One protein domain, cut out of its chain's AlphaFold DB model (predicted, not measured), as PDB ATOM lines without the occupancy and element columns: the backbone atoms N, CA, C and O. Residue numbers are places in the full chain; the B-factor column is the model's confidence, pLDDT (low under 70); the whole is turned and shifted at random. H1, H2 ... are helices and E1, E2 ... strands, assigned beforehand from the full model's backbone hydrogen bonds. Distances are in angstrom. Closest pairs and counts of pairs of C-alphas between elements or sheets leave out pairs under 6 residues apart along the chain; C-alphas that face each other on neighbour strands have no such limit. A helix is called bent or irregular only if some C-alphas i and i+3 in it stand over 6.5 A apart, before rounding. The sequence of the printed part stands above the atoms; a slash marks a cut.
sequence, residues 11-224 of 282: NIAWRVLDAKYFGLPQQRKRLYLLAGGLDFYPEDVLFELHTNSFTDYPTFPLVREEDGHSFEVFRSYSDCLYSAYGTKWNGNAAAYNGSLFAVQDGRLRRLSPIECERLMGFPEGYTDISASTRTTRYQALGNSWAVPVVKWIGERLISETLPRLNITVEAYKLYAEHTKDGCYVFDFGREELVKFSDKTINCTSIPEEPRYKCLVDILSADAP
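This is residues 11 to 224 of the 282 residues of the protein "DNA (cytosine-5-)-methyltransferase" of Eubacterium pyruvativorans (UniProt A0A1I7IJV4). This is an elongated two-lobed model: one lobe holds a small twisted sheet of four strands, E3 to E6, with short helices around it, and the other is a long hairpin, E1 and E2, with H1 packed on it, H6 near it and two small hairpins, E7 with E8 and E9 with E10. Long stretches without named elements, residues 47 to 62 and 203 to 214, run between the lobes. The printed part has 214 residues, fewer than half in named elements, of mixed class, in the order E1 E2 H1 E3 E4 H2 H3 E5 E6 H4 H5 H6 E7 E8 E9 E10 H7. The sheet's order is E3 - E4 - E5 - E6, all antiparallel. The whole is only just compact, close to loose, with a radius of gyration of the C-alphas of 20.3 A and spans of 62 by 38 by 34 A.

Look first for the sheet: E3 is residues 63 to 66, E4 69 to 72, E5 101 to 104 and E6 107 to 110. Nearby in the numbers are H2, 83 to 86, which is irregular with C-alphas 83 and 86 7.5 A apart, H3, 93 to 97, H4, 113 to 120, H5, 134 to 143, 14.4 A long, and H7, 215 to 218, ending at C-alpha 218 (245.136, 150.539, 172.940). Find C-alpha 11 at (248.237, 189.415, 173.585); from there E1 runs 23.4 A to residue 18, and E2, 29 to 36, runs 23.3 A. H1 is 42 to 46, H6 147 to 157, 15.2 A long, E7 176 to 178, E8 184 to 186, E9 193 to 196 and E10 199 to 202.

In the sheet, look for N 64 and O 71 at 2.9 A, N 72 and O 103 at 3.0 A, and N 102 and O 109 at 3.0 A. H7 only grazes this sheet, with residues 215 to 217, and touches H4, closest at the C-alphas of Glu 115 and Ile 218, 5.7 A. H4 touches H5 at a shallow tilt of 8 degrees, the same way, closest at the C-alphas of Pro 113 and Tyr 138, 6.3 A. H5 touches H2, closest at the C-alphas of Ser 83 and Gln 139, 4.0 A. H3 touches no helix. In hairpin E1 and E2, N 13 and O 34 are 3.0 A apart. H1 touches H6, closest at the C-alphas of Val 45 and Arg 156, 5.5 A. E7 and E8 are a hairpin, N 177 to O 185 2.8 A, as are E9 and E10, N 194 to O 201 2.9 A. Each O i to N i+4 pair is within hydrogen-bond range in H1, H3, H4, H5 and H6; H2 and H7 are too short for one.

The C-alphas farthest apart, Gly 68 and Lys 180, are 67.1 A apart. The printed part has no cut; the long links are H1 to E3, H4 to H5, H6 to E7 and E10 to H7. No printed residue is under 70 in pLDDT.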
ATOM      1  N   ASN A  11     249.203 190.162 172.793       91.88
ATOM      2  CA  ASN A  11     248.237 189.415 173.585       91.88
ATOM      3  C   ASN A  11     248.808 188.025 173.851       91.88
ATOM      4  O   ASN A  11     249.312 187.371 172.934       91.88
ATOM      5  N   ILE A  12     248.749 187.580 175.106       94.50
ATOM      6  CA  ILE A  12     249.267 186.283 175.546       94.50
ATOM      7  C   ILE A  12     248.195 185.599 176.384       94.50
ATOM      8  O   ILE A  12     247.665 186.194 177.317       94.50
ATOM      9  N   ALA A  13     247.934 184.328 176.095       95.81
ATOM     10  CA  ALA A  13     247.163 183.464 176.977       95.81
ATOM     11  C   ALA A  13     247.860 182.115 177.114       95.81
ATOM     12  O   ALA A  13     248.565 181.654 176.209       95.81
ATOM     13  N   TRP A  14     247.646 181.463 178.251       97.12
ATOM     14  CA  TRP A  14     248.099 180.100 178.465       97.12
ATOM     15  C   TRP A  14     247.049 179.273 179.189       97.12
ATOM     16  O   TRP A  14     246.259 179.777 179.984       97.12
ATOM     17  N   ARG A  15     247.076 177.966 178.937       97.19
ATOM     18  CA  ARG A  15     246.205 176.990 179.584       97.19
ATOM     19  C   ARG A  15     246.962 175.688 179.789       97.19
ATOM     20  O   ARG A  15     247.707 175.243 178.915       97.19
ATOM     21  N   VAL A  16     246.782 175.066 180.949       97.88
ATOM     22  CA  VAL A  16     247.204 173.675 181.142       97.88
ATOM     23  C   VAL A  16     246.133 172.790 180.530       97.88
ATOM     24  O   VAL A  16     244.981 172.940 180.898       97.88
ATOM     25  N   LEU A  17     246.493 171.859 179.647       98.19
ATOM     26  CA  LEU A  17     245.579 170.839 179.121       98.19
ATOM     27  C   LEU A  17     246.123 169.449 179.443       98.19
ATOM     28  O   LEU A  17     247.339 169.228 179.405       98.19
ATOM     29  N   ASP A  18     245.233 168.514 179.771       98.06
ATOM     30  CA  ASP A  18     245.590 167.125 180.058       98.06
ATOM     31  C   ASP A  18     245.073 166.193 178.965       98.06
ATOM     32  O   ASP A  18     243.866 166.048 178.775       98.06
ATOM     33  N   ALA A  19     245.986 165.506 178.280       98.31
ATOM     34  CA  ALA A  19     245.657 164.630 177.158       98.31
ATOM     35  C   ALA A  19     244.651 163.513 177.499       98.31
ATOM     36  O   ALA A  19     243.982 163.010 176.593       98.31
ATOM     37  N   LYS A  20     244.489 163.159 178.784       97.44
ATOM     38  CA  LYS A  20     243.522 162.138 179.217       97.44
ATOM     39  C   LYS A  20     242.059 162.488 178.942       97.44
ATOM     40  O   LYS A  20     241.221 161.591 178.960       97.44
ATOM     41  N   TYR A  21     241.771 163.768 178.696       98.00
ATOM     42  CA  TYR A  21     240.449 164.272 178.322       98.00
ATOM     43  C   TYR A  21     240.294 164.504 176.811       98.00
ATOM     44  O   TYR A  21     239.270 165.012 176.367       98.00
ATOM     45  N   PHE A  22     241.299 164.140 176.010       98.25
ATOM     46  CA  PHE A  22     241.299 164.293 174.552       98.25
ATOM     47  C   PHE A  22     241.274 162.932 173.833       98.25
ATOM     48  O   PHE A  22     241.793 162.782 172.729       98.25
ATOM     49  N   GLY A  23     240.690 161.913 174.470       97.50
ATOM     50  CA  GLY A  23     240.534 160.570 173.904       97.50
ATOM     51  C   GLY A  23     241.790 159.701 173.970       97.50
ATOM     52  O   GLY A  23     241.854 158.678 173.288       97.50
ATOM     53  N   LEU A  24     242.789 160.082 174.774       98.19
ATOM     54  CA  LEU A  24     243.990 159.279 175.006       98.19
ATOM     55  C   LEU A  24     243.984 158.684 176.418       98.19
ATOM     56  O   LEU A  24     243.706 159.407 177.371       98.19
ATOM     57  N   PRO A  25     244.369 157.413 176.615       97.38
ATOM     58  CA  PRO A  25     244.463 156.825 177.947       97.38
ATOM     59  C   PRO A  25     245.799 157.172 178.626       97.38
ATOM     60  O   PRO A  25     246.513 156.292 179.098       97.38
ATOM     61  N   GLN A  26     246.169 158.457 178.664       96.38
ATOM     62  CA  GLN A  26     247.427 158.938 179.242       96.38
ATOM     63  C   GLN A  26     247.253 160.291 179.923       96.38
ATOM     64  O   GLN A  26     246.863 161.268 179.287       96.38
ATOM     65  N   GLN A  27     247.688 160.387 181.179       96.25
ATOM     66  CA  GLN A  27     247.843 161.664 181.862       96.25
ATOM     67  C   GLN A  27     249.104 162.384 181.366       96.25
ATOM     68  O   GLN A  27     250.234 162.007 181.691       96.25
ATOM     69  N   ARG A  28     248.916 163.455 180.592       96.88
ATOM     70  CA  ARG A  28     249.995 164.270 180.014       96.88
ATOM     71  C   ARG A  28     249.623 165.748 180.081       96.88
ATOM     72  O   ARG A  28     249.418 166.393 179.060       96.88
ATOM     73  N   LYS A  29     249.592 166.279 181.305       96.62
ATOM     74  CA  LYS A  29     249.427 167.715 181.560       96.62
ATOM     75  C   LYS A  29     250.575 168.520 180.952       96.62
ATOM     76  O   LYS A  29     251.747 168.251 181.243       96.62
ATOM     77  N   ARG A  30     250.253 169.499 180.107       97.12
ATOM     78  CA  ARG A  30     251.208 170.456 179.526       97.12
ATOM     79  C   ARG A  30     250.621 171.859 179.533       97.12
ATOM     80  O   ARG A  30     249.418 172.017 179.361       97.12
ATOM     81  N   LEU A  31     251.489 172.847 179.741       97.12
ATOM     82  CA  LEU A  31     251.167 174.256 179.566       97.12
ATOM     83  C   LEU A  31     251.270 174.593 178.078       97.12
ATOM     84  O   LEU A  31     252.329 174.405 177.479       97.12
ATOM     85  N   TYR A  32     250.182 175.087 177.507       97.75
ATOM     86  CA  TYR A  32     250.124 175.614 176.152       97.75
ATOM     87  C   TYR A  32     250.039 177.129 176.247       97.75
ATOM     88  O   TYR A  32     249.183 177.635 176.964       97.75
ATOM     89  N   LEU A  33     250.937 177.833 175.559       97.69
ATOM     90  CA  LEU A  33     250.993 179.291 175.517       97.69
ATOM     91  C   LEU A  33     250.862 179.734 174.066       97.69
ATOM     92  O   LEU A  33     251.577 179.229 173.199       97.69
ATOM     93  N   LEU A  34     249.963 180.680 173.828       97.56
ATOM     94  CA  LEU A  34     249.798 181.348 172.546       97.56
ATOM     95  C   LEU A  34     250.048 182.841 172.732       97.56
ATOM     96  O   LEU A  34     249.646 183.426 173.738       97.56
ATOM     97  N   ALA A  35     250.720 183.437 171.755       95.69
ATOM     98  CA  ALA A  35     251.033 184.855 171.735       95.69
ATOM     99  C   ALA A  35     250.908 185.394 170.308       95.69
ATOM    100  O   ALA A  35     251.277 184.708 169.353       95.69
ATOM    101  N   GLY A  36     250.416 186.620 170.165       93.38
ATOM    102  CA  GLY A  36     250.314 187.292 168.873       93.38
ATOM    103  C   GLY A  36     250.072 188.790 169.012       93.38
ATOM    104  O   GLY A  36     250.063 189.321 170.120       93.38
ATOM    105  N   GLY A  37     249.936 189.473 167.876       90.69
ATOM    106  CA  GLY A  37     249.717 190.920 167.844       90.69
ATOM    107  C   GLY A  37     248.339 191.338 168.366       90.69
ATOM    108  O   GLY A  37     247.526 190.503 168.745       90.69
ATOM    109  N   LEU A  38     248.076 192.645 168.327       85.38
ATOM    110  CA  LEU A  38     246.851 193.279 168.837       85.38
ATOM    111  C   LEU A  38     245.538 192.659 168.337       85.38
ATOM    112  O   LEU A  38     244.571 192.601 169.091       85.38
ATOM    113  N   ASP A  39     245.522 192.184 167.093       88.50
ATOM    114  CA  ASP A  39     244.333 191.610 166.453       88.50
ATOM    115  C   ASP A  39     244.218 190.087 166.656       88.50
ATOM    116  O   ASP A  39     243.327 189.444 166.102       88.50
ATOM    117  N   PHE A  40     245.122 189.486 167.439       92.44
ATOM    118  CA  PHE A  40     245.083 188.074 167.803       92.44
ATOM    119  C   PHE A  40     244.679 187.901 169.265       92.44
ATOM    120  O   PHE A  40     245.217 188.558 170.151       92.44
ATOM    121  N   TYR A  41     243.759 186.975 169.514       93.81
ATOM    122  CA  TYR A  41     243.105 186.802 170.808       93.81
ATOM    123  C   TYR A  41     243.314 185.358 171.285       93.81
ATOM    124  O   TYR A  41     242.462 184.493 171.062       93.81
ATOM    125  N   PRO A  42     244.498 185.045 171.844       95.69
ATOM    126  CA  PRO A  42     244.871 183.685 172.235       95.69
ATOM    127  C   PRO A  42     243.933 183.066 173.282       95.69
ATOM    128  O   PRO A  42     243.803 181.844 173.340       95.69
ATOM    129  N   GLU A  43     243.265 183.885 174.090       94.69
ATOM    130  CA  GLU A  43     242.243 183.480 175.050       94.69
ATOM    131  C   GLU A  43     241.045 182.805 174.376       94.69
ATOM    132  O   GLU A  43     240.571 181.791 174.881       94.69
ATOM    133  N   ASP A  44     240.608 183.291 173.210       95.44
ATOM    134  CA  ASP A  44     239.485 182.705 172.470       95.44
ATOM    135  C   ASP A  44     239.870 181.330 171.907       95.44
ATOM    136  O   ASP A  44     239.033 180.442 171.740       95.44
ATOM    137  N   VAL A  45     241.163 181.120 171.645       97.31
ATOM    138  CA  VAL A  45     241.701 179.842 171.175       97.31
ATOM    139  C   VAL A  45     241.871 178.861 172.331       97.31
ATOM    140  O   VAL A  45     241.552 177.688 172.168       97.31
ATOM    141  N   LEU A  46     242.375 179.294 173.488       97.19
ATOM    142  CA  LEU A  46     242.707 178.378 174.581       97.19
ATOM    143  C   LEU A  46     241.572 178.150 175.573       97.19
ATOM    144  O   LEU A  46     241.480 177.044 176.098       97.19
ATOM    145  N   PHE A  47     240.728 179.137 175.855       95.94
ATOM    146  CA  PHE A  47     239.628 179.001 176.809       95.94
ATOM    147  C   PHE A  47     238.301 178.724 176.099       95.94
ATOM    148  O   PHE A  47     238.139 178.941 174.898       95.94
ATOM    149  N   GLU A  48     237.334 178.205 176.847       95.31
ATOM    150  CA  GLU A  48     236.010 177.857 176.331       95.31
ATOM    151  C   GLU A  48     234.925 178.516 177.179       95.31
ATOM    152  O   GLU A  48     235.107 178.721 178.378       95.31
ATOM    153  N   LEU A  49     233.780 178.833 176.572       94.12
ATOM    154  CA  LEU A  49     232.582 179.114 177.354       94.12
ATOM    155  C   LEU A  49     232.105 177.806 177.974       94.12
ATOM    156  O   LEU A  49     231.904 176.818 177.273       94.12
ATOM    157  N   HIS A  50     231.918 177.827 179.285       94.44
ATOM    158  CA  HIS A  50     231.441 176.688 180.032       94.44
ATOM    159  C   HIS A  50     229.914 176.682 180.067       94.44
ATOM    160  O   HIS A  50     229.285 177.589 180.617       94.44
ATOM    161  N   THR A  51     229.335 175.656 179.458       91.69
ATOM    162  CA  THR A  51     227.886 175.436 179.336       91.69
ATOM    163  C   THR A  51     227.478 174.012 179.714       91.69
ATOM    164  O   THR A  51     226.307 173.772 180.008       91.69
ATOM    165  N   ASN A  52     228.434 173.086 179.762       87.00
ATOM    166  CA  ASN A  52     228.230 171.698 180.147       87.00
ATOM    167  C   ASN A  52     228.478 171.488 181.642       87.00
ATOM    168  O   ASN A  52     229.091 172.302 182.318       87.00
ATOM    169  N   SER A  53     228.039 170.355 182.182       86.31
ATOM    170  CA  SER A  53     228.470 169.897 183.506       86.31
ATOM    171  C   SER A  53     229.659 168.953 183.365       86.31
ATOM    172  O   SER A  53     229.576 167.976 182.620       86.31
ATOM    173  N   PHE A  54     230.733 169.182 184.118       88.19
ATOM    174  CA  PHE A  54     231.810 168.198 184.214       88.19
ATOM    175  C   PHE A  54     231.416 167.037 185.114       88.19
ATOM    176  O   PHE A  54     230.901 167.226 186.215       88.19
ATOM    177  N   THR A  55     231.692 165.830 184.633       84.50
ATOM    178  CA  THR A  55     231.568 164.595 185.398       84.50
ATOM    179  C   THR A  55     232.943 164.102 185.819       84.50
ATOM    180  O   THR A  55     233.961 164.441 185.204       84.50
ATOM    181  N   ASP A  56     232.971 163.248 186.836       88.81
ATOM    182  CA  ASP A  56     234.184 162.529 187.207       88.81
ATOM    183  C   ASP A  56     234.728 161.698 186.036       88.81
ATOM    184  O   ASP A  56     234.005 161.323 185.106       88.81
ATOM    185  N   TYR A  57     236.031 161.404 186.085       89.62
ATOM    186  CA  TYR A  57     236.657 160.531 185.096       89.62
ATOM    187  C   TYR A  57     235.983 159.147 185.140       89.62
ATOM    188  O   TYR A  57     235.917 158.551 186.218       89.62
ATOM    189  N   PRO A  58     235.502 158.613 184.004       93.44
ATOM    190  CA  PRO A  58     234.715 157.390 184.002       93.44
ATOM    191  C   PRO A  58     235.524 156.165 184.441       93.44
ATOM    192  O   PRO A  58     236.731 156.049 184.202       93.44
ATOM    193  N   THR A  59     234.828 155.215 185.058       95.00
ATOM    194  CA  THR A  59     235.373 153.892 185.378       95.00
ATOM    195  C   THR A  59     235.296 152.998 184.147       95.00
ATOM    196  O   THR A  59     234.268 152.949 183.475       95.00
ATOM    197  N   PHE A  60     236.366 152.255 183.877       96.25
ATOM    198  CA  PHE A  60     236.452 151.330 182.749       96.25
ATOM    199  C   PHE A  60     236.740 149.910 183.234       96.25
ATOM    200  O   PHE A  60     237.448 149.747 184.235       96.25
ATOM    201  N   PRO A  61     236.276 148.878 182.507       96.88
ATOM    202  CA  PRO A  61     236.860 147.552 182.615       96.88
ATOM    203  C   PRO A  61     238.368 147.628 182.362       96.88
ATOM    204  O   PRO A  61     238.826 148.255 181.404       96.88
ATOM    205  N   LEU A  62     239.143 147.001 183.243       97.69
ATOM    206  CA  LEU A  62     240.604 146.940 183.129       97.69
ATOM    207  C   LEU A  62     241.087 145.639 182.483       97.69
ATOM    208  O   LEU A  62     242.288 145.433 182.330       97.69
ATOM    209  N   VAL A  63     240.148 144.772 182.116       97.94
ATOM    210  CA  VAL A  63     240.385 143.484 181.476       97.94
ATOM    211  C   VAL A  63     239.637 143.468 180.155       97.94
ATOM    212  O   VAL A  63     238.517 143.977 180.068       97.94
ATOM    213  N   ARG A  64     240.264 142.893 179.133       97.56
ATOM    214  CA  ARG A  64     239.699 142.745 177.796       97.56
ATOM    215  C   ARG A  64     240.126 141.405 177.219       97.56
ATOM    216  O   ARG A  64     241.296 141.049 177.313       97.56
ATOM    217  N   GLU A  65     239.194 140.694 176.603       96.62
ATOM    218  CA  GLU A  65     239.476 139.488 175.825       96.62
ATOM    219  C   GLU A  65     239.151 139.761 174.357       96.62
ATOM    220  O   GLU A  65     238.112 140.344 174.050       96.62
ATOM    221  N   GLU A  66     240.053 139.388 173.455       93.88
ATOM    222  CA  GLU A  66     239.881 139.557 172.009       93.88
ATOM    223  C   GLU A  66     240.716 138.510 171.273       93.88
ATOM    224  O   GLU A  66     241.869 138.279 171.631       93.88
ATOM    225  N   ASP A  67     240.130 137.867 170.262       93.06
ATOM    226  CA  ASP A  67     240.805 136.904 169.380       93.06
ATOM    227  C   ASP A  67     241.599 135.801 170.112       93.06
ATOM    228  O   ASP A  67     242.660 135.365 169.673       93.06
ATOM    229  N   GLY A  68     241.081 135.335 171.255       95.19
ATOM    230  CA  GLY A  68     241.722 134.300 172.075       95.19
ATOM    231  C   GLY A  68     242.877 134.795 172.951       95.19
ATOM    232  O   GLY A  68     243.506 133.983 173.629       95.19
ATOM    233  N   HIS A  69     243.134 136.103 172.974       97.19
ATOM    234  CA  HIS A  69     244.086 136.750 173.867       97.19
ATOM    235  C   HIS A  69     243.377 137.431 175.035       97.19
ATOM    236  O   HIS A  69     242.317 138.038 174.872       97.19
ATOM    237  N   SER A  70     244.000 137.379 176.212       98.00
ATOM    238  CA  SER A  70     243.552 138.125 177.393       98.00
ATOM    239  C   SER A  70     244.502 139.276 177.696       98.00
ATOM    240  O   SER A  70     245.725 139.114 177.697       98.00
ATOM    241  N   PHE A  71     243.930 140.439 177.990       98.44
ATOM    242  CA  PHE A  71     244.644 141.649 178.363       98.44
ATOM    243  C   PHE A  71     244.169 142.151 179.716       98.44
ATOM    244  O   PHE A  71     242.972 142.193 179.984       98.44
ATOM    245  N   GLU A  72     245.104 142.607 180.540       98.38
ATOM    246  CA  GLU A  72     244.801 143.271 181.804       98.38
ATOM    247  C   GLU A  72     245.725 144.481 182.006       98.38
ATOM    248  O   GLU A  72     246.927 144.436 181.727       98.38
ATOM    249  N   VAL A  73     245.162 145.578 182.507       98.31
ATOM    250  CA  VAL A  73     245.890 146.773 182.953       98.31
ATOM    251  C   VAL A  73     245.585 147.055 184.420       98.31
ATOM    252  O   VAL A  73     244.590 146.605 184.973       98.31
ATOM    253  N   PHE A  74     246.428 147.851 185.072       97.50
ATOM    254  CA  PHE A  74     246.291 148.127 186.511       97.50
ATOM    255  C   PHE A  74     245.533 149.427 186.814       97.50
ATOM    256  O   PHE A  74     245.334 149.780 187.977       97.50
ATOM    257  N   ARG A  75     245.168 150.171 185.761       95.88
ATOM    258  CA  ARG A  75     244.492 151.472 185.807       95.88
ATOM    259  C   ARG A  75     243.976 151.879 184.427       95.88
ATOM    260  O   ARG A  75     244.542 151.471 183.416       95.88
ATOM    261  N   SER A  76     242.958 152.740 184.397       96.56
ATOM    262  CA  SER A  76     242.294 153.166 183.156       96.56
ATOM    263  C   SER A  76     243.162 154.027 182.237       96.56
ATOM    264  O   SER A  76     242.927 154.056 181.039       96.56
ATOM    265  N   TYR A  77     244.157 154.738 182.771       96.62
ATOM    266  CA  TYR A  77     245.067 155.573 181.986       96.62
ATOM    267  C   TYR A  77     246.492 155.517 182.542       96.62
ATOM    268  O   TYR A  77     246.704 155.333 183.745       96.62
ATOM    269  N   SER A  78     247.480 155.693 181.669       96.31
ATOM    270  CA  SER A  78     248.894 155.700 182.035       96.31
ATOM    271  C   SER A  78     249.322 157.019 182.681       96.31
ATOM    272  O   SER A  78     248.710 158.068 182.469       96.31
ATOM    273  N   ASP A  79     250.451 157.008 183.392       95.12
ATOM    274  CA  ASP A  79     251.184 158.249 183.634       95.12
ATOM    275  C   ASP A  79     251.838 158.716 182.323       95.12
ATOM    276  O   ASP A  79     251.820 158.019 181.303       95.12
ATOM    277  N   CYS A  80     252.456 159.893 182.360       94.75
ATOM    278  CA  CYS A  80     253.152 160.463 181.216       94.75
ATOM    279  C   CYS A  80     254.232 159.506 180.679       94.75
ATOM    280  O   CYS A  80     255.188 159.166 181.381       94.75
ATOM    281  N   LEU A  81     254.130 159.152 179.399       95.00
ATOM    282  CA  LEU A  81     255.176 158.478 178.646       95.00
ATOM    283  C   LEU A  81     256.405 159.391 178.587       95.00
ATOM    284  O   LEU A  81     256.344 160.526 178.102       95.00
ATOM    285  N   TYR A  82     257.523 158.891 179.103       90.88
ATOM    286  CA  TYR A  82     258.802 159.592 179.147       90.88
ATOM    287  C   TYR A  82     259.759 159.041 178.091       90.88
ATOM    288  O   TYR A  82     259.734 157.864 177.740       90.88
ATOM    289  N   SER A  83     260.663 159.888 177.609       92.06
ATOM    290  CA  SER A  83     261.595 159.556 176.524       92.06
ATOM    291  C   SER A  83     262.559 158.411 176.858       92.06
ATOM    292  O   SER A  83     262.982 157.663 175.982       92.06
ATOM    293  N   ALA A  84     262.861 158.211 178.141       91.56
ATOM    294  CA  ALA A  84     263.687 157.101 178.609       91.56
ATOM    295  C   ALA A  84     262.924 155.768 178.771       91.56
ATOM    296  O   ALA A  84     263.498 154.819 179.303       91.56
ATOM    297  N   TYR A  85     261.664 155.650 178.335       93.00
ATOM    298  CA  TYR A  85     260.850 154.437 178.527       93.00
ATOM    299  C   TYR A  85     261.485 153.167 177.937       93.00
ATOM    300  O   TYR A  85     261.370 152.071 178.494       93.00
ATOM    301  N   GLY A  86     262.260 153.315 176.860       88.94
ATOM    302  CA  GLY A  86     263.015 152.212 176.272       88.94
ATOM    303  C   GLY A  86     264.073 151.605 177.202       88.94
ATOM    304  O   GLY A  86     264.295 150.394 177.136       88.94
ATOM    305  N   THR A  87     264.680 152.406 178.085       88.75
ATOM    306  CA  THR A  87     265.876 152.040 178.870       88.75
ATOM    307  C   THR A  87     265.666 152.055 180.385       88.75
ATOM    308  O   THR A  87     266.280 151.255 181.086       88.75
ATOM    309  N   LYS A  88     264.792 152.920 180.909       85.94
ATOM    310  CA  LYS A  88     264.526 153.105 182.344       85.94
ATOM    311  C   LYS A  88     263.069 152.791 182.668       85.94
ATOM    312  O   LYS A  88     262.306 153.701 182.949       85.94
ATOM    313  N   TRP A  89     262.682 151.518 182.638       83.31
ATOM    314  CA  TRP A  89     261.278 151.101 182.785       83.31
ATOM    315  C   TRP A  89     260.949 150.402 184.109       83.31
ATOM    316  O   TRP A  89     259.789 150.369 184.492       83.31
ATOM    317  N   ASN A  90     261.930 149.834 184.813       79.38
ATOM    318  CA  ASN A  90     261.656 148.964 185.959       79.38
ATOM    319  C   ASN A  90     261.849 149.617 187.327       79.38
ATOM    320  O   ASN A  90     261.565 148.940 188.303       79.38
ATOM    321  N   GLY A  91     262.305 150.871 187.442       76.12
ATOM    322  CA  GLY A  91     262.706 151.482 188.725       76.12
ATOM    323  C   GLY A  91     262.252 152.919 188.959       76.12
ATOM    324  O   GLY A  91     262.921 153.656 189.680       76.12
ATOM    325  N   ASN A  92     261.139 153.309 188.344       81.94
ATOM    326  CA  ASN A  92     260.490 154.609 188.518       81.94
ATOM    327  C   ASN A  92     259.046 154.425 189.005       81.94
ATOM    328  O   ASN A  92     258.569 153.298 189.076       81.94
ATOM    329  N   ALA A  93     258.346 155.522 189.305       82.56
ATOM    330  CA  ALA A  93     256.971 155.496 189.814       82.56
ATOM    331  C   ALA A  93     256.005 154.655 188.954       82.56
ATOM    332  O   ALA A  93     255.219 153.886 189.507       82.56
ATOM    333  N   ALA A  94     256.127 154.719 187.621       83.44
ATOM    334  CA  ALA A  94     255.277 153.959 186.703       83.44
ATOM    335  C   ALA A  94     255.436 152.436 186.865       83.44
ATOM    336  O   ALA A  94     254.489 151.679 186.655       83.44
ATOM    337  N   ALA A  95     256.620 151.979 187.289       84.56
ATOM    338  CA  ALA A  95     256.873 150.568 187.558       84.56
ATOM    339  C   ALA A  95     256.147 150.048 188.810       84.56
ATOM    340  O   ALA A  95     255.951 148.843 188.929       84.56
ATOM    341  N   TYR A  96     255.771 150.935 189.738       90.81
ATOM    342  CA  TYR A  96     255.137 150.563 191.005       90.81
ATOM    343  C   TYR A  96     253.622 150.780 190.994       90.81
ATOM    344  O   TYR A  96     252.887 150.068 191.667       90.81
ATOM    345  N   ASN A  97     253.113 151.726 190.209       92.75
ATOM    346  CA  ASN A  97     251.665 151.900 190.056       92.75
ATOM    347  C   ASN A  97     251.081 151.146 188.844       92.75
ATOM    348  O   ASN A  97     249.867 151.151 188.660       92.75
ATOM    349  N   GLY A  98     251.927 150.507 188.025       93.38
ATOM    350  CA  GLY A  98     251.518 149.706 186.869       93.38
ATOM    351  C   GLY A  98     251.082 150.524 185.653       93.38
ATOM    352  O   GLY A  98     250.526 149.968 184.714       93.38
ATOM    353  N   SER A  99     251.327 151.836 185.637       94.19
ATOM    354  CA  SER A  99     250.775 152.734 184.619       94.19
ATOM    355  C   SER A  99     251.339 152.545 183.215       94.19
ATOM    356  O   SER A  99     250.722 152.985 182.253       94.19
ATOM    357  N   LEU A 100     252.494 151.892 183.086       94.25
ATOM    358  CA  LEU A 100     253.139 151.595 181.805       94.25
ATOM    359  C   LEU A 100     253.436 150.098 181.642       94.25
ATOM    360  O   LEU A 100     254.401 149.723 180.965       94.25
ATOM    361  N   PHE A 101     252.623 149.256 182.279       96.44
ATOM    362  CA  PHE A 101     252.623 147.812 182.088       96.44
ATOM    363  C   PHE A 101     251.239 147.315 181.688       96.44
ATOM    364  O   PHE A 101     250.222 147.906 182.044       96.44
ATOM    365  N   ALA A 102     251.238 146.193 180.985       97.81
ATOM    366  CA  ALA A 102     250.057 145.402 180.700       97.81
ATOM    367  C   ALA A 102     250.380 143.929 180.952       97.81
ATOM    368  O   ALA A 102     251.534 143.502 180.846       97.81
ATOM    369  N   VAL A 103     249.362 143.152 181.280       98.31
ATOM    370  CA  VAL A 103     249.408 141.697 181.230       98.31
ATOM    371  C   VAL A 103     248.802 141.272 179.905       98.31
ATOM    372  O   VAL A 103     247.756 141.781 179.514       98.31
ATOM    373  N   GLN A 104     249.473 140.350 179.228       98.12
ATOM    374  CA  GLN A 104     248.946 139.657 178.064       98.12
ATOM    375  C   GLN A 104     249.145 138.160 178.275       98.12
ATOM    376  O   GLN A 104     250.273 137.725 178.530       98.12
ATOM    377  N   ASP A 105     248.060 137.392 178.213       97.06
ATOM    378  CA  ASP A 105     248.061 135.931 178.362       97.06
ATOM    379  C   ASP A 105     248.796 135.466 179.635       97.06
ATOM    380  O   ASP A 105     249.675 134.603 179.619       97.06
ATOM    381  N   GLY A 106     248.494 136.131 180.756       95.62
ATOM    382  CA  GLY A 106     249.094 135.855 182.066       95.62
ATOM    383  C   GLY A 106     250.552 136.306 182.228       95.62
ATOM    384  O   GLY A 106     251.168 136.035 183.260       95.62
ATOM    385  N   ARG A 107     251.135 137.004 181.244       96.38
ATOM    386  CA  ARG A 107     252.519 137.495 181.298       96.38
ATOM    387  C   ARG A 107     252.580 139.015 181.303       96.38
ATOM    388  O   ARG A 107     251.973 139.683 180.474       96.38
ATOM    389  N   LEU A 108     253.390 139.569 182.200       97.75
ATOM    390  CA  LEU A 108     253.617 141.008 182.300       97.75
ATOM    391  C   LEU A 108     254.534 141.496 181.172       97.75
ATOM    392  O   LEU A 108     255.581 140.899 180.902       97.75
ATOM    393  N   ARG A 109     254.188 142.624 180.554       97.25
ATOM    394  CA  ARG A 109     254.997 143.298 179.538       97.25
ATOM    395  C   ARG A 109     254.897 144.816 179.625       97.25
ATOM    396  O   ARG A 109     254.010 145.382 180.259       97.25
ATOM    397  N   ARG A 110     255.836 145.478 178.957       96.62
ATOM    398  CA  ARG A 110     255.734 146.904 178.616       96.62
ATOM    399  C   ARG A 110     254.721 147.132 177.492       96.62
ATOM    400  O   ARG A 110     254.282 146.180 176.848       96.62
ATOM    401  N   LEU A 111     254.405 148.397 177.237       97.44
ATOM    402  CA  LEU A 111     253.690 148.822 176.039       97.44
ATOM    403  C   LEU A 111     254.621 148.750 174.819       97.44
ATOM    404  O   LEU A 111     255.800 149.110 174.909       97.44
ATOM    405  N   SER A 112     254.119 148.281 173.682       97.31
ATOM    406  CA  SER A 112     254.846 148.251 172.410       97.31
ATOM    407  C   SER A 112     254.981 149.660 171.806       97.31
ATOM    408  O   SER A 112     254.269 150.576 172.213       97.31
ATOM    409  N   PRO A 113     255.887 149.885 170.837       96.94
ATOM    410  CA  PRO A 113     255.951 151.163 170.127       96.94
ATOM    411  C   PRO A 113     254.634 151.562 169.454       96.94
ATOM    412  O   PRO A 113     254.267 152.729 169.538       96.94
ATOM    413  N   ILE A 114     253.909 150.607 168.861       97.62
ATOM    414  CA  ILE A 114     252.595 150.846 168.239       97.62
ATOM    415  C   ILE A 114     251.570 151.255 169.301       97.62
ATOM    416  O   ILE A 114     250.839 152.227 169.139       97.62
ATOM    417  N   GLU A 115     251.560 150.577 170.449       98.19
ATOM    418  CA  GLU A 115     250.696 150.960 171.568       98.19
ATOM    419  C   GLU A 115     251.069 152.349 172.104       98.19
ATOM    420  O   GLU A 115     250.189 153.136 172.431       98.19
ATOM    421  N   CYS A 116     252.356 152.710 172.137       98.00
ATOM    422  CA  CYS A 116     252.794 154.062 172.489       98.00
ATOM    423  C   CYS A 116     252.430 155.120 171.426       98.00
ATOM    424  O   CYS A 116     252.192 156.270 171.793       98.00
ATOM    425  N   GLU A 117     252.366 154.770 170.138       98.50
ATOM    426  CA  GLU A 117     251.826 155.639 169.080       98.50
ATOM    427  C   GLU A 117     250.342 155.911 169.337       98.50
ATOM    428  O   GLU A 117     249.952 157.074 169.461       98.50
ATOM    429  N   ARG A 118     249.548 154.855 169.568       98.44
ATOM    430  CA  ARG A 118     248.130 154.952 169.958       98.44
ATOM    431  C   ARG A 118     247.944 155.773 171.242       98.44
ATOM    432  O   ARG A 118     247.058 156.621 171.303       98.44
ATOM    433  N   LEU A 119     248.811 155.582 172.243       98.12
ATOM    434  CA  LEU A 119     248.822 156.315 173.521       98.12
ATOM    435  C   LEU A 119     249.057 157.826 173.351       98.12
ATOM    436  O   LEU A 119     248.658 158.611 174.210       98.12
ATOM    437  N   MET A 120     249.730 158.227 172.271       98.25
ATOM    438  CA  MET A 120     250.025 159.619 171.915       98.25
ATOM    439  C   MET A 120     249.090 160.169 170.818       98.25
ATOM    440  O   MET A 120     249.135 161.365 170.529       98.25
ATOM    441  N   GLY A 121     248.236 159.319 170.236       98.25
ATOM    442  CA  GLY A 121     247.314 159.644 169.146       98.25
ATOM    443  C   GLY A 121     247.949 159.699 167.754       98.25
ATOM    444  O   GLY A 121     247.368 160.298 166.851       98.25
ATOM    445  N   PHE A 122     249.134 159.112 167.573       98.56
ATOM    446  CA  PHE A 122     249.746 158.962 166.254       98.56
ATOM    447  C   PHE A 122     249.113 157.797 165.475       98.56
ATOM    448  O   PHE A 122     248.662 156.831 166.097       98.56
ATOM    449  N   PRO A 123     249.118 157.852 164.129       97.81
ATOM    450  CA  PRO A 123     248.855 156.682 163.298       97.81
ATOM    451  C   PRO A 123     249.794 155.521 163.640       97.81
ATOM    452  O   PRO A 123     250.932 155.726 164.073       97.81
ATOM    453  N   GLU A 124     249.337 154.297 163.408       96.38
ATOM    454  CA  GLU A 124     250.174 153.113 163.594       96.38
ATOM    455  C   GLU A 124     251.330 153.108 162.596       96.38
ATOM    456  O   GLU A 124     251.160 153.425 161.420       96.38
ATOM    457  N   GLY A 125     252.527 152.787 163.081       96.75
ATOM    458  CA  GLY A 125     253.743 152.817 162.275       96.75
ATOM    459  C   GLY A 125     254.290 154.223 162.027       96.75
ATOM    460  O   GLY A 125     255.285 154.357 161.324       96.75
ATOM    461  N   TYR A 126     253.719 155.279 162.623       97.88
ATOM    462  CA  TYR A 126     254.174 156.659 162.397       97.88
ATOM    463  C   TYR A 126     255.662 156.869 162.713       97.88
ATOM    464  O   TYR A 126     256.348 157.638 162.044       97.88
ATOM    465  N   THR A 127     256.178 156.191 163.741       97.44
ATOM    466  CA  THR A 127     257.601 156.256 164.106       97.44
ATOM    467  C   THR A 127     258.429 155.120 163.511       97.44
ATOM    468  O   THR A 127     259.632 155.046 163.773       97.44
ATOM    469  N   ASP A 128     257.817 154.247 162.710       96.62
ATOM    470  CA  ASP A 128     258.469 153.117 162.050       96.62
ATOM    471  C   ASP A 128     259.163 153.548 160.752       96.62
ATOM    472  O   ASP A 128     258.790 153.192 159.639       96.62
ATOM    473  N   ILE A 129     260.180 154.389 160.915       95.44
ATOM    474  CA  ILE A 129     260.979 154.923 159.813       95.44
ATOM    475  C   ILE A 129     262.285 154.141 159.645       95.44
ATOM    476  O   ILE A 129     262.735 153.436 160.557       95.44
ATOM    477  N   SER A 130     262.935 154.311 158.490       94.44
ATOM    478  CA  SER A 130     264.263 153.746 158.226       94.44
ATOM    479  C   SER A 130     265.256 154.118 159.336       94.44
ATOM    480  O   SER A 130     265.263 155.248 159.822       94.44
ATOM    481  N   ALA A 131     266.080 153.154 159.753       92.94
ATOM    482  CA  ALA A 131     267.024 153.249 160.873       92.94
ATOM    483  C   ALA A 131     266.405 153.462 162.273       92.94
ATOM    484  O   ALA A 131     267.146 153.624 163.250       92.94
ATOM    485  N   SER A 132     265.076 153.425 162.419       94.38
ATOM    486  CA  SER A 132     264.462 153.472 163.742       94.38
ATOM    487  C   SER A 132     264.737 152.182 164.523       94.38
ATOM    488  O   SER A 132     264.709 151.065 164.011       94.38
ATOM    489  N   THR A 133     265.028 152.340 165.810       94.88
ATOM    490  CA  THR A 133     265.079 151.246 166.776       94.88
ATOM    491  C   THR A 133     263.898 151.384 167.725       94.88
ATOM    492  O   THR A 133     263.386 152.481 167.950       94.88
ATOM    493  N   ARG A 134     263.508 150.298 168.394       94.38
ATOM    494  CA  ARG A 134     262.479 150.354 169.444       94.38
ATOM    495  C   ARG A 134     262.753 151.454 170.483       94.38
ATOM    496  O   ARG A 134     261.839 152.158 170.898       94.38
ATOM    497  N   THR A 135     264.011 151.625 170.890       94.50
ATOM    498  CA  THR A 135     264.397 152.647 171.873       94.50
ATOM    499  C   THR A 135     264.235 154.062 171.324       94.50
ATOM    500  O   THR A 135     263.704 154.915 172.030       94.50
ATOM    501  N   THR A 136     264.645 154.318 170.078       96.25
ATOM    502  CA  THR A 136     264.500 155.650 169.467       96.25
ATOM    503  C   THR A 136     263.033 155.981 169.198       96.25
ATOM    504  O   THR A 136     262.643 157.129 169.383       96.25
ATOM    505  N   ARG A 137     262.198 154.983 168.866       97.38
ATOM    506  CA  ARG A 137     260.736 155.144 168.752       97.38
ATOM    507  C   ARG A 137     260.119 155.593 170.079       97.38
ATOM    508  O   ARG A 137     259.448 156.620 170.122       97.38
ATOM    509  N   TYR A 138     260.429 154.916 171.192       96.69
ATOM    510  CA  TYR A 138     259.979 155.363 172.520       96.69
ATOM    511  C   TYR A 138     260.485 156.763 172.885       96.69
ATOM    512  O   TYR A 138     259.745 157.548 173.475       96.69
ATOM    513  N   GLN A 139     261.735 157.085 172.540       96.75
ATOM    514  CA  GLN A 139     262.315 158.398 172.812       96.75
ATOM    515  C   GLN A 139     261.585 159.509 172.055       96.75
ATOM    516  O   GLN A 139     261.243 160.527 172.658       96.75
ATOM    517  N   ALA A 140     261.315 159.297 170.764       97.06
ATOM    518  CA  ALA A 140     260.558 160.222 169.933       97.06
ATOM    519  C   ALA A 140     259.145 160.437 170.495       97.06
ATOM    520  O   ALA A 140     258.758 161.573 170.754       97.06
ATOM    521  N   LEU A 141     258.418 159.354 170.790       97.81
ATOM    522  CA  LEU A 141     257.059 159.415 171.340       97.81
ATOM    523  C   LEU A 141     257.015 160.112 172.705       97.81
ATOM    524  O   LEU A 141     256.200 161.004 172.917       97.81
ATOM    525  N   GLY A 142     257.929 159.769 173.617       95.88
ATOM    526  CA  GLY A 142     257.990 160.377 174.947       95.88
ATOM    527  C   GLY A 142     258.294 161.881 174.925       95.88
ATOM    528  O   GLY A 142     257.797 162.615 175.783       95.88
ATOM    529  N   ASN A 143     259.056 162.353 173.932       96.94
ATOM    530  CA  ASN A 143     259.345 163.776 173.714       96.94
ATOM    531  C   ASN A 143     258.252 164.514 172.923       96.94
ATOM    532  O   ASN A 143     258.236 165.743 172.920       96.94
ATOM    533  N   SER A 144     257.344 163.790 172.272       97.44
ATOM    534  CA  SER A 144     256.357 164.368 171.362       97.44
ATOM    535  C   SER A 144     255.183 165.046 172.081       97.44
ATOM    536  O   SER A 144     255.055 165.035 173.314       97.44
ATOM    537  N   TRP A 145     254.298 165.645 171.295       97.50
ATOM    538  CA  TRP A 145     253.035 166.218 171.746       97.50
ATOM    539  C   TRP A 145     251.887 165.235 171.520       97.50
ATOM    540  O   TRP A 145     251.921 164.423 170.600       97.50
ATOM    541  N   ALA A 146     250.877 165.289 172.391       98.38
ATOM    542  CA  ALA A 146     249.665 164.497 172.224       98.38
ATOM    543  C   ALA A 146     248.883 165.032 171.019       98.38
ATOM    544  O   ALA A 146     248.419 166.175 171.046       98.38
ATOM    545  N   VAL A 147     248.743 164.209 169.981       98.69
ATOM    546  CA  VAL A 147     248.173 164.618 168.690       98.69
ATOM    547  C   VAL A 147     246.774 165.229 168.837       98.69
ATOM    548  O   VAL A 147     246.569 166.316 168.301       98.69
ATOM    549  N   PRO A 148     245.830 164.644 169.604       98.69
ATOM    550  CA  PRO A 148     244.486 165.204 169.746       98.69
ATOM    551  C   PRO A 148     244.452 166.581 170.416       98.69
ATOM    552  O   PRO A 148     243.611 167.398 170.059       98.69
ATOM    553  N   VAL A 149     245.381 166.873 171.336       98.69
ATOM    554  CA  VAL A 149     245.461 168.193 171.987       98.69
ATOM    555  C   VAL A 149     245.953 169.242 170.995       98.69
ATOM    556  O   VAL A 149     245.367 170.313 170.872       98.69
ATOM    557  N   VAL A 150     247.014 168.926 170.246       98.50
ATOM    558  CA  VAL A 150     247.560 169.837 169.225       98.50
ATOM    559  C   VAL A 150     246.547 170.063 168.107       98.50
ATOM    560  O   VAL A 150     246.385 171.191 167.657       98.50
ATOM    561  N   LYS A 151     245.832 169.009 167.698       98.62
ATOM    562  CA  LYS A 151     244.737 169.099 166.733       98.62
ATOM    563  C   LYS A 151     243.633 170.034 167.233       98.62
ATOM    564  O   LYS A 151     243.256 170.929 166.492       98.62
ATOM    565  N   TRP A 152     243.194 169.886 168.485       98.50
ATOM    566  CA  TRP A 152     242.182 170.762 169.088       98.50
ATOM    567  C   TRP A 152     242.615 172.238 169.086       98.50
ATOM    568  O   TRP A 152     241.838 173.101 168.692       98.50
ATOM    569  N   ILE A 153     243.872 172.544 169.434       98.50
ATOM    570  CA  ILE A 153     244.398 173.921 169.352       98.50
ATOM    571  C   ILE A 153     244.447 174.401 167.894       98.50
ATOM    572  O   ILE A 153     244.043 175.522 167.597       98.50
ATOM    573  N   GLY A 154     244.936 173.562 166.978       98.19
ATOM    574  CA  GLY A 154     245.081 173.889 165.558       98.19
ATOM    575  C   GLY A 154     243.750 174.182 164.865       98.19
ATOM    576  O   GLY A 154     243.652 175.167 164.143       98.19
ATOM    577  N   GLU A 155     242.719 173.374 165.123       97.94
ATOM    578  CA  GLU A 155     241.359 173.586 164.606       97.94
ATOM    579  C   GLU A 155     240.774 174.916 165.092       97.94
ATOM    580  O   GLU A 155     240.106 175.615 164.337       97.94
ATOM    581  N   ARG A 156     241.078 175.304 166.332       97.38
ATOM    582  CA  ARG A 156     240.644 176.578 166.910       97.38
ATOM    583  C   ARG A 156     241.406 177.769 166.332       97.38
ATOM    584  O   ARG A 156     240.790 178.785 166.041       97.38
ATOM    585  N   LEU A 157     242.710 177.638 166.081       96.69
ATOM    586  CA  LEU A 157     243.513 178.694 165.447       96.69
ATOM    587  C   LEU A 157     243.004 179.100 164.057       96.69
ATOM    588  O   LEU A 157     243.170 180.254 163.674       96.69
ATOM    589  N   ILE A 158     242.414 178.167 163.306       96.12
ATOM    590  CA  ILE A 158     241.903 178.409 161.947       96.12
ATOM    591  C   ILE A 158     240.381 178.597 161.894       96.12
ATOM    592  O   ILE A 158     239.820 178.721 160.808       96.12
ATOM    593  N   SER A 159     239.699 178.563 163.040       94.38
ATOM    594  CA  SER A 159     238.243 178.655 163.099       94.38
ATOM    595  C   SER A 159     237.779 180.108 163.027       94.38
ATOM    596  O   SER A 159     238.169 180.940 163.842       94.38
ATOM    597  N   GLU A 160     236.888 180.400 162.080       87.25
ATOM    598  CA  GLU A 160     236.277 181.726 161.910       87.25
ATOM    599  C   GLU A 160     235.094 181.967 162.862       87.25
ATOM    600  O   GLU A 160     234.588 183.082 162.964       87.25
ATOM    601  N   THR A 161     234.629 180.926 163.562       90.50
ATOM    602  CA  THR A 161     233.380 180.957 164.341       90.50
ATOM    603  C   THR A 161     233.600 180.803 165.844       90.50
ATOM    604  O   THR A 161     232.663 180.456 166.565       90.50
ATOM    605  N   LEU A 162     234.825 181.006 166.339       91.06
ATOM    606  CA  LEU A 162     235.075 180.942 167.778       91.06
ATOM    607  C   LEU A 162     234.329 182.055 168.526       91.06
ATOM    608  O   LEU A 162     234.304 183.202 168.071       91.06
ATOM    609  N   PRO A 163     233.737 181.743 169.692       89.50
ATOM    610  CA  PRO A 163     233.114 182.759 170.516       89.50
ATOM    611  C   PRO A 163     234.177 183.722 171.047       89.50
ATOM    612  O   PRO A 163     235.204 183.310 171.579       89.50
ATOM    613  N   ARG A 164     233.875 185.015 170.953       89.31
ATOM    614  CA  ARG A 164     234.659 186.084 171.567       89.31
ATOM    615  C   ARG A 164     234.399 186.110 173.067       89.31
ATOM    616  O   ARG A 164     233.276 186.400 173.491       89.31
ATOM    617  N   LEU A 165     235.422 185.838 173.868       88.94
ATOM    618  CA  LEU A 165     235.317 185.890 175.326       88.94
ATOM    619  C   LEU A 165     235.270 187.335 175.834       88.94
ATOM    620  O   LEU A 165     234.599 187.601 176.829       88.94
ATOM    621  N   ASN A 166     235.902 188.268 175.109       86.25
ATOM    622  CA  ASN A 166     235.958 189.700 175.429       86.25
ATOM    623  C   ASN A 166     236.429 189.956 176.871       86.25
ATOM    624  O   ASN A 166     235.754 190.618 177.665       86.25
ATOM    625  N   ILE A 167     237.602 189.417 177.205       86.06
ATOM    626  CA  ILE A 167     238.235 189.620 178.507       86.06
ATOM    627  C   ILE A 167     238.732 191.066 178.583       86.06
ATOM    628  O   ILE A 167     239.718 191.440 177.958       86.06
ATOM    629  N   THR A 168     238.011 191.892 179.336       84.25
ATOM    630  CA  THR A 168     238.334 193.307 179.572       84.25
ATOM    631  C   THR A 168     238.607 193.551 181.050       84.25
ATOM    632  O   THR A 168     238.184 192.769 181.904       84.25
ATOM    633  N   VAL A 169     239.305 194.641 181.372       83.31
ATOM    634  CA  VAL A 169     239.606 195.027 182.761       83.31
ATOM    635  C   VAL A 169     238.322 195.346 183.523       83.31
ATOM    636  O   VAL A 169     238.187 194.988 184.689       83.31
ATOM    637  N   GLU A 170     237.361 195.988 182.859       82.44
ATOM    638  CA  GLU A 170     236.060 196.334 183.425       82.44
ATOM    639  C   GLU A 170     235.263 195.081 183.782       82.44
ATOM    640  O   GLU A 170     234.661 195.024 184.854       82.44
ATOM    641  N   ALA A 171     235.295 194.069 182.909       79.25
ATOM    642  CA  ALA A 171     234.669 192.787 183.176       79.25
ATOM    643  C   ALA A 171     235.435 192.022 184.270       79.25
ATOM    644  O   ALA A 171     234.921 191.752 185.344       79.25
ATOM    645  N   TYR A 172     236.718 191.743 184.083       81.88
ATOM    646  CA  TYR A 172     237.456 190.812 184.939       81.88
ATOM    647  C   TYR A 172     238.269 191.511 186.033       81.88
ATOM    648  O   TYR A 172     239.336 191.036 186.412       81.88
ATOM    649  N   LYS A 173     237.761 192.619 186.590       82.81
ATOM    650  CA  LYS A 173     238.492 193.473 187.546       82.81
ATOM    651  C   LYS A 173     239.033 192.727 188.770       82.81
ATOM    652  O   LYS A 173     240.084 193.089 189.282       82.81
ATOM    653  N   LEU A 174     238.324 191.697 189.242       84.75
ATOM    654  CA  LEU A 174     238.752 190.870 190.382       84.75
ATOM    655  C   LEU A 174     239.969 189.989 190.070       84.75
ATOM    656  O   LEU A 174     240.671 189.584 190.990       84.75
ATOM    657  N   TYR A 175     240.200 189.705 188.791       86.00
ATOM    658  CA  TYR A 175     241.285 188.863 188.296       86.00
ATOM    659  C   TYR A 175     242.402 189.683 187.640       86.00
ATOM    660  O   TYR A 175     243.448 189.132 187.318       86.00
ATOM    661  N   ALA A 176     242.177 190.982 187.414       88.56
ATOM    662  CA  ALA A 176     243.080 191.855 186.683       88.56
ATOM    663  C   ALA A 176     244.089 192.546 187.612       88.56
ATOM    664  O   ALA A 176     243.718 193.294 188.518       88.56
ATOM    665  N   GLU A 177     245.372 192.377 187.315       89.25
ATOM    666  CA  GLU A 177     246.471 193.138 187.895       89.25
ATOM    667  C   GLU A 177     247.107 194.026 186.820       89.25
ATOM    668  O   GLU A 177     247.399 193.577 185.711       89.25
ATOM    669  N   HIS A 178     247.328 195.300 187.146       87.81
ATOM    670  CA  HIS A 178     248.064 196.219 186.282       87.81
ATOM    671  C   HIS A 178     249.545 196.209 186.661       87.81
ATOM    672  O   HIS A 178     249.912 196.532 187.794       87.81
ATOM    673  N   THR A 179     250.406 195.861 185.710       85.94
ATOM    674  CA  THR A 179     251.849 195.792 185.930       85.94
ATOM    675  C   THR A 179     252.487 197.179 185.837       85.94
ATOM    676  O   THR A 179     251.943 198.119 185.255       85.94
ATOM    677  N   LYS A 180     253.695 197.321 186.394       83.31
ATOM    678  CA  LYS A 180     254.473 198.573 186.314       83.31
ATOM    679  C   LYS A 180     254.809 198.976 184.874       83.31
ATOM    680  O   LYS A 180     254.997 200.161 184.616       83.31
ATOM    681  N   ASP A 181     254.846 198.003 183.970       81.50
ATOM    682  CA  ASP A 181     255.180 198.183 182.557       81.50
ATOM    683  C   ASP A 181     253.953 198.535 181.694       81.50
ATOM    684  O   ASP A 181     254.064 198.634 180.475       81.50
ATOM    685  N   GLY A 182     252.783 198.745 182.313       82.12
ATOM    686  CA  GLY A 182     251.557 199.131 181.610       82.12
ATOM    687  C   GLY A 182     250.766 197.959 181.023       82.12
ATOM    688  O   GLY A 182     249.882 198.183 180.199       82.12
ATOM    689  N   CYS A 183     251.078 196.718 181.410       84.56
ATOM    690  CA  CYS A 183     250.343 195.532 180.972       84.56
ATOM    691  C   CYS A 183     249.213 195.198 181.948       84.56
ATOM    692  O   CYS A 183     249.296 195.486 183.142       84.56
ATOM    693  N   TYR A 184     248.203 194.491 181.454       87.94
ATOM    694  CA  TYR A 184     247.212 193.829 182.295       87.94
ATOM    695  C   TYR A 184     247.480 192.327 182.319       87.94
ATOM    696  O   TYR A 184     247.687 191.712 181.274       87.94
ATOM    697  N   VAL A 185     247.477 191.743 183.513       90.06
ATOM    698  CA  VAL A 185     247.544 190.297 183.728       90.06
ATOM    699  C   VAL A 185     246.226 189.861 184.339       90.06
ATOM    700  O   VAL A 185     245.799 190.430 185.337       90.06
ATOM    701  N   PHE A 186     245.592 188.856 183.744       90.88
ATOM    702  CA  PHE A 186     244.382 188.244 184.280       90.88
ATOM    703  C   PHE A 186     244.749 186.889 184.890       90.88
ATOM    704  O   PHE A 186     245.108 185.965 184.158       90.88
ATOM    705  N   ASP A 187     244.698 186.767 186.217       90.56
ATOM    706  CA  ASP A 187     244.942 185.499 186.912       90.56
ATOM    707  C   ASP A 187     243.622 184.755 187.126       90.56
ATOM    708  O   ASP A 187     242.816 185.113 187.977       90.56
ATOM    709  N   PHE A 188     243.405 183.706 186.341       88.69
ATOM    710  CA  PHE A 188     242.216 182.854 186.400       88.69
ATOM    711  C   PHE A 188     242.368 181.631 187.307       88.69
ATOM    712  O   PHE A 188     241.593 180.681 187.198       88.69
ATOM    713  N   GLY A 189     243.357 181.645 188.200       84.00
ATOM    714  CA  GLY A 189     243.579 180.566 189.148       84.00
ATOM    715  C   GLY A 189     244.149 179.306 188.496       84.00
ATOM    716  O   GLY A 189     244.638 179.299 187.359       84.00
ATOM    717  N   ARG A 190     244.145 178.200 189.250       85.81
ATOM    718  CA  ARG A 190     244.810 176.951 188.842       85.81
ATOM    719  C   ARG A 190     243.796 175.908 188.401       85.81
ATOM    720  O   ARG A 190     243.327 175.119 189.212       85.81
ATOM    721  N   GLU A 191     243.569 175.848 187.090       88.44
ATOM    722  CA  GLU A 191     242.637 174.906 186.457       88.44
ATOM    723  C   GLU A 191     241.181 175.080 186.944       88.44
ATOM    724  O   GLU A 191     240.531 174.110 187.330       88.44
ATOM    725  N   GLU A 192     240.664 176.310 186.914       90.00
ATOM    726  CA  GLU A 192     239.363 176.667 187.497       90.00
ATOM    727  C   GLU A 192     238.286 176.992 186.449       90.00
ATOM    728  O   GLU A 192     238.565 177.298 185.288       90.00
ATOM    729  N   LEU A 193     237.024 176.925 186.882       92.38
ATOM    730  CA  LEU A 193     235.894 177.511 186.167       92.38
ATOM    731  C   LEU A 193     235.711 178.948 186.661       92.38
ATOM    732  O   LEU A 193     235.307 179.168 187.805       92.38
ATOM    733  N   VAL A 194     235.994 179.924 185.804       91.31
ATOM    734  CA  VAL A 194     235.951 181.345 186.161       91.31
ATOM    735  C   VAL A 194     234.581 181.918 185.840       91.31
ATOM    736  O   VAL A 194     234.197 182.030 184.677       91.31
ATOM    737  N   LYS A 195     233.830 182.290 186.876       87.75
ATOM    738  CA  LYS A 195     232.495 182.881 186.727       87.75
ATOM    739  C   LYS A 195     232.587 184.395 186.604       87.75
ATOM    740  O   LYS A 195     233.209 185.047 187.439       87.75
ATOM    741  N   PHE A 196     231.906 184.951 185.610       78.94
ATOM    742  CA  PHE A 196     231.755 186.389 185.464       78.94
ATOM    743  C   PHE A 196     230.398 186.753 184.849       78.94
ATOM    744  O   PHE A 196     230.069 186.304 183.753       78.94
ATOM    745  N   SER A 197     229.630 187.609 185.536       78.38
ATOM    746  CA  SER A 197     228.262 187.970 185.139       78.38
ATOM    747  C   SER A 197     227.390 186.713 184.948       78.38
ATOM    748  O   SER A 197     227.192 185.943 185.886       78.38
ATOM    749  N   ASP A 198     226.900 186.498 183.732       82.81
ATOM    750  CA  ASP A 198     226.059 185.411 183.242       82.81
ATOM    751  C   ASP A 198     226.867 184.299 182.554       82.81
ATOM    752  O   ASP A 198     226.299 183.305 182.104       82.81
ATOM    753  N   LYS A 199     228.195 184.444 182.475       88.06
ATOM    754  CA  LYS A 199     229.088 183.515 181.782       88.06
ATOM    755  C   LYS A 199     230.009 182.800 182.757       88.06
ATOM    756  O   LYS A 199     230.415 183.325 183.792       88.06
ATOM    757  N   THR A 200     230.391 181.590 182.381       92.31
ATOM    758  CA  THR A 200     231.487 180.862 183.017       92.31
ATOM    759  C   THR A 200     232.510 180.541 181.938       92.31
ATOM    760  O   THR A 200     232.134 180.108 180.854       92.31
ATOM    761  N   ILE A 201     233.788 180.793 182.204       93.38
ATOM    762  CA  ILE A 201     234.896 180.443 181.316       93.38
ATOM    763  C   ILE A 201     235.581 179.204 181.877       93.38
ATOM    764  O   ILE A 201     235.926 179.137 183.057       93.38
ATOM    765  N   ASN A 202     235.783 178.214 181.019       95.56
ATOM    766  CA  ASN A 202     236.543 177.022 181.321       95.56
ATOM    767  C   ASN A 202     238.046 177.289 181.140       95.56
ATOM    768  O   ASN A 202     238.568 177.279 180.021       95.56
ATOM    769  N   CYS A 203     238.737 177.485 182.264       95.12
ATOM    770  CA  CYS A 203     240.195 177.601 182.351       95.12
ATOM    771  C   CYS A 203     240.837 176.315 182.914       95.12
ATOM    772  O   CYS A 203     242.020 176.302 183.263       95.12
ATOM    773  N   THR A 204     240.072 175.221 183.015       96.38
ATOM    774  CA  THR A 204     240.527 173.931 183.563       96.38
ATOM    775  C   THR A 204     241.421 173.165 182.583       96.38
ATOM    776  O   THR A 204     241.542 173.544 181.420       96.38
ATOM    777  N   SER A 205     241.999 172.033 183.001       96.62
ATOM    778  CA  SER A 205     242.699 171.121 182.076       96.62
ATOM    779  C   SER A 205     241.811 170.219 181.221       96.62
ATOM    780  O   SER A 205     242.334 169.439 180.418       96.62
ATOM    781  N   ILE A 206     240.494 170.340 181.382       96.81
ATOM    782  CA  ILE A 206     239.462 169.547 180.722       96.81
ATOM    783  C   ILE A 206     238.850 170.413 179.609       96.81
ATOM    784  O   ILE A 206     238.386 171.514 179.915       96.81
ATOM    785  N   PRO A 207     238.843 169.978 178.335       96.75
ATOM    786  CA  PRO A 207     238.123 170.690 177.284       96.75
ATOM    787  C   PRO A 207     236.610 170.620 177.540       96.75
ATOM    788  O   PRO A 207     236.147 169.742 178.262       96.75
ATOM    789  N   GLU A 208     235.828 171.508 176.936       95.56
ATOM    790  CA  GLU A 208     234.376 171.575 177.170       95.56
ATOM    791  C   GLU A 208     233.638 170.292 176.745       95.56
ATOM    792  O   GLU A 208     232.607 169.933 177.319       95.56
ATOM    793  N   GLU A 209     234.210 169.567 175.782       95.38
ATOM    794  CA  GLU A 209     233.772 168.246 175.333       95.38
ATOM    795  C   GLU A 209     234.869 167.197 175.587       95.38
ATOM    796  O   GLU A 209     235.640 166.853 174.678       95.38
ATOM    797  N   PRO A 210     234.990 166.674 176.821       96.69
ATOM    798  CA  PRO A 210     236.009 165.688 177.131       96.69
ATOM    799  C   PRO A 210     235.714 164.352 176.448       96.69
ATOM    800  O   PRO A 210     234.588 163.855 176.423       96.69
ATOM    801  N   ARG A 211     236.768 163.730 175.922       96.75
ATOM    802  CA  ARG A 211     236.742 162.379 175.355       96.75
ATOM    803  C   ARG A 211     237.631 161.473 176.186       96.75
ATOM    804  O   ARG A 211     238.765 161.829 176.508       96.75
ATOM    805  N   TYR A 212     237.139 160.280 176.478       96.94
ATOM    806  CA  TYR A 212     237.810 159.324 177.350       96.94
ATOM    807  C   TYR A 212     238.120 158.037 176.594       96.94
ATOM    808  O   TYR A 212     237.408 157.663 175.663       96.94
ATOM    809  N   LYS A 213     239.194 157.360 176.998       97.06
ATOM    810  CA  LYS A 213     239.601 156.059 176.465       97.06
ATOM    811  C   LYS A 213     240.299 155.274 177.569       97.06
ATOM    812  O   LYS A 213     240.967 155.893 178.399       97.06
ATOM    813  N   CYS A 214     240.169 153.948 177.579       97.38
ATOM    814  CA  CYS A 214     240.874 153.096 178.528       97.38
ATOM    815  C   CYS A 214     242.219 152.626 177.959       97.38
ATOM    816  O   CYS A 214     242.399 152.456 176.753       97.38
ATOM    817  N   LEU A 215     243.187 152.389 178.843       97.56
ATOM    818  CA  LEU A 215     244.509 151.881 178.492       97.56
ATOM    819  C   LEU A 215     244.433 150.477 177.884       97.56
ATOM    820  O   LEU A 215     245.238 150.145 177.020       97.56
ATOM    821  N   VAL A 216     243.450 149.669 178.285       97.75
ATOM    822  CA  VAL A 216     243.255 148.325 177.725       97.75
ATOM    823  C   VAL A 216     242.848 148.363 176.241       97.75
ATOM    824  O   VAL A 216     243.165 147.440 175.489       97.75
ATOM    825  N   ASP A 217     242.225 149.461 175.795       96.88
ATOM    826  CA  ASP A 217     241.704 149.639 174.429       96.88
ATOM    827  C   ASP A 217     242.798 149.944 173.401       96.88
ATOM    828  O   ASP A 217     242.541 149.961 172.199       96.88
ATOM    829  N   ILE A 218     244.013 150.274 173.848       97.00
ATOM    830  CA  ILE A 218     245.136 150.539 172.940       97.00
ATOM    831  C   ILE A 218     246.045 149.326 172.761       97.00
ATOM    832  O   ILE A 218     246.932 149.380 171.908       97.00
ATOM    833  N   LEU A 219     245.843 148.265 173.550       97.50
ATOM    834  CA  LEU A 219     246.700 147.084 173.552       97.50
ATOM    835  C   LEU A 219     246.504 146.224 172.304       97.50
ATOM    836  O   LEU A 219     245.415 146.175 171.741       97.50
ATOM    837  N   SER A 220     247.568 145.538 171.899       94.94
ATOM    838  CA  SER A 220     247.612 144.665 170.730       94.94
ATOM    839  C   SER A 220     248.141 143.276 171.083       94.94
ATOM    840  O   SER A 220     249.015 143.135 171.945       94.94
ATOM    841  N   ALA A 221     247.635 142.258 170.384       95.56
ATOM    842  CA  ALA A 221     248.062 140.868 170.541       95.56
ATOM    843  C   ALA A 221     249.460 140.598 169.957       95.56
ATOM    844  O   ALA A 221     250.187 139.737 170.453       95.56
ATOM    845  N   ASP A 222     249.889 141.377 168.963       94.06
ATOM    846  CA  ASP A 222     251.157 141.232 168.232       94.06
ATOM    847  C   ASP A 222     252.386 141.823 168.963       94.06
ATOM    848  O   ASP A 222     253.421 142.121 168.359       94.06
ATOM    849  N   ALA A 223     252.301 141.982 170.286       93.75
ATOM    850  CA  ALA A 223     253.367 142.533 171.110       93.75
ATOM    851  C   ALA A 223     254.700 141.753 170.956       93.75
ATOM    852  O   ALA A 223     254.740 140.536 171.167       93.75
ATOM    853  N   PRO A 224     255.835 142.432 170.677       93.88
ATOM    854  CA  PRO A 224     257.129 141.765 170.526       93.88
ATOM    855  C   PRO A 224     257.559 140.987 171.776       93.88
ATOM    856  O   PRO A 224     257.404 141.445 172.910       93.88
TER     857      PRO A 224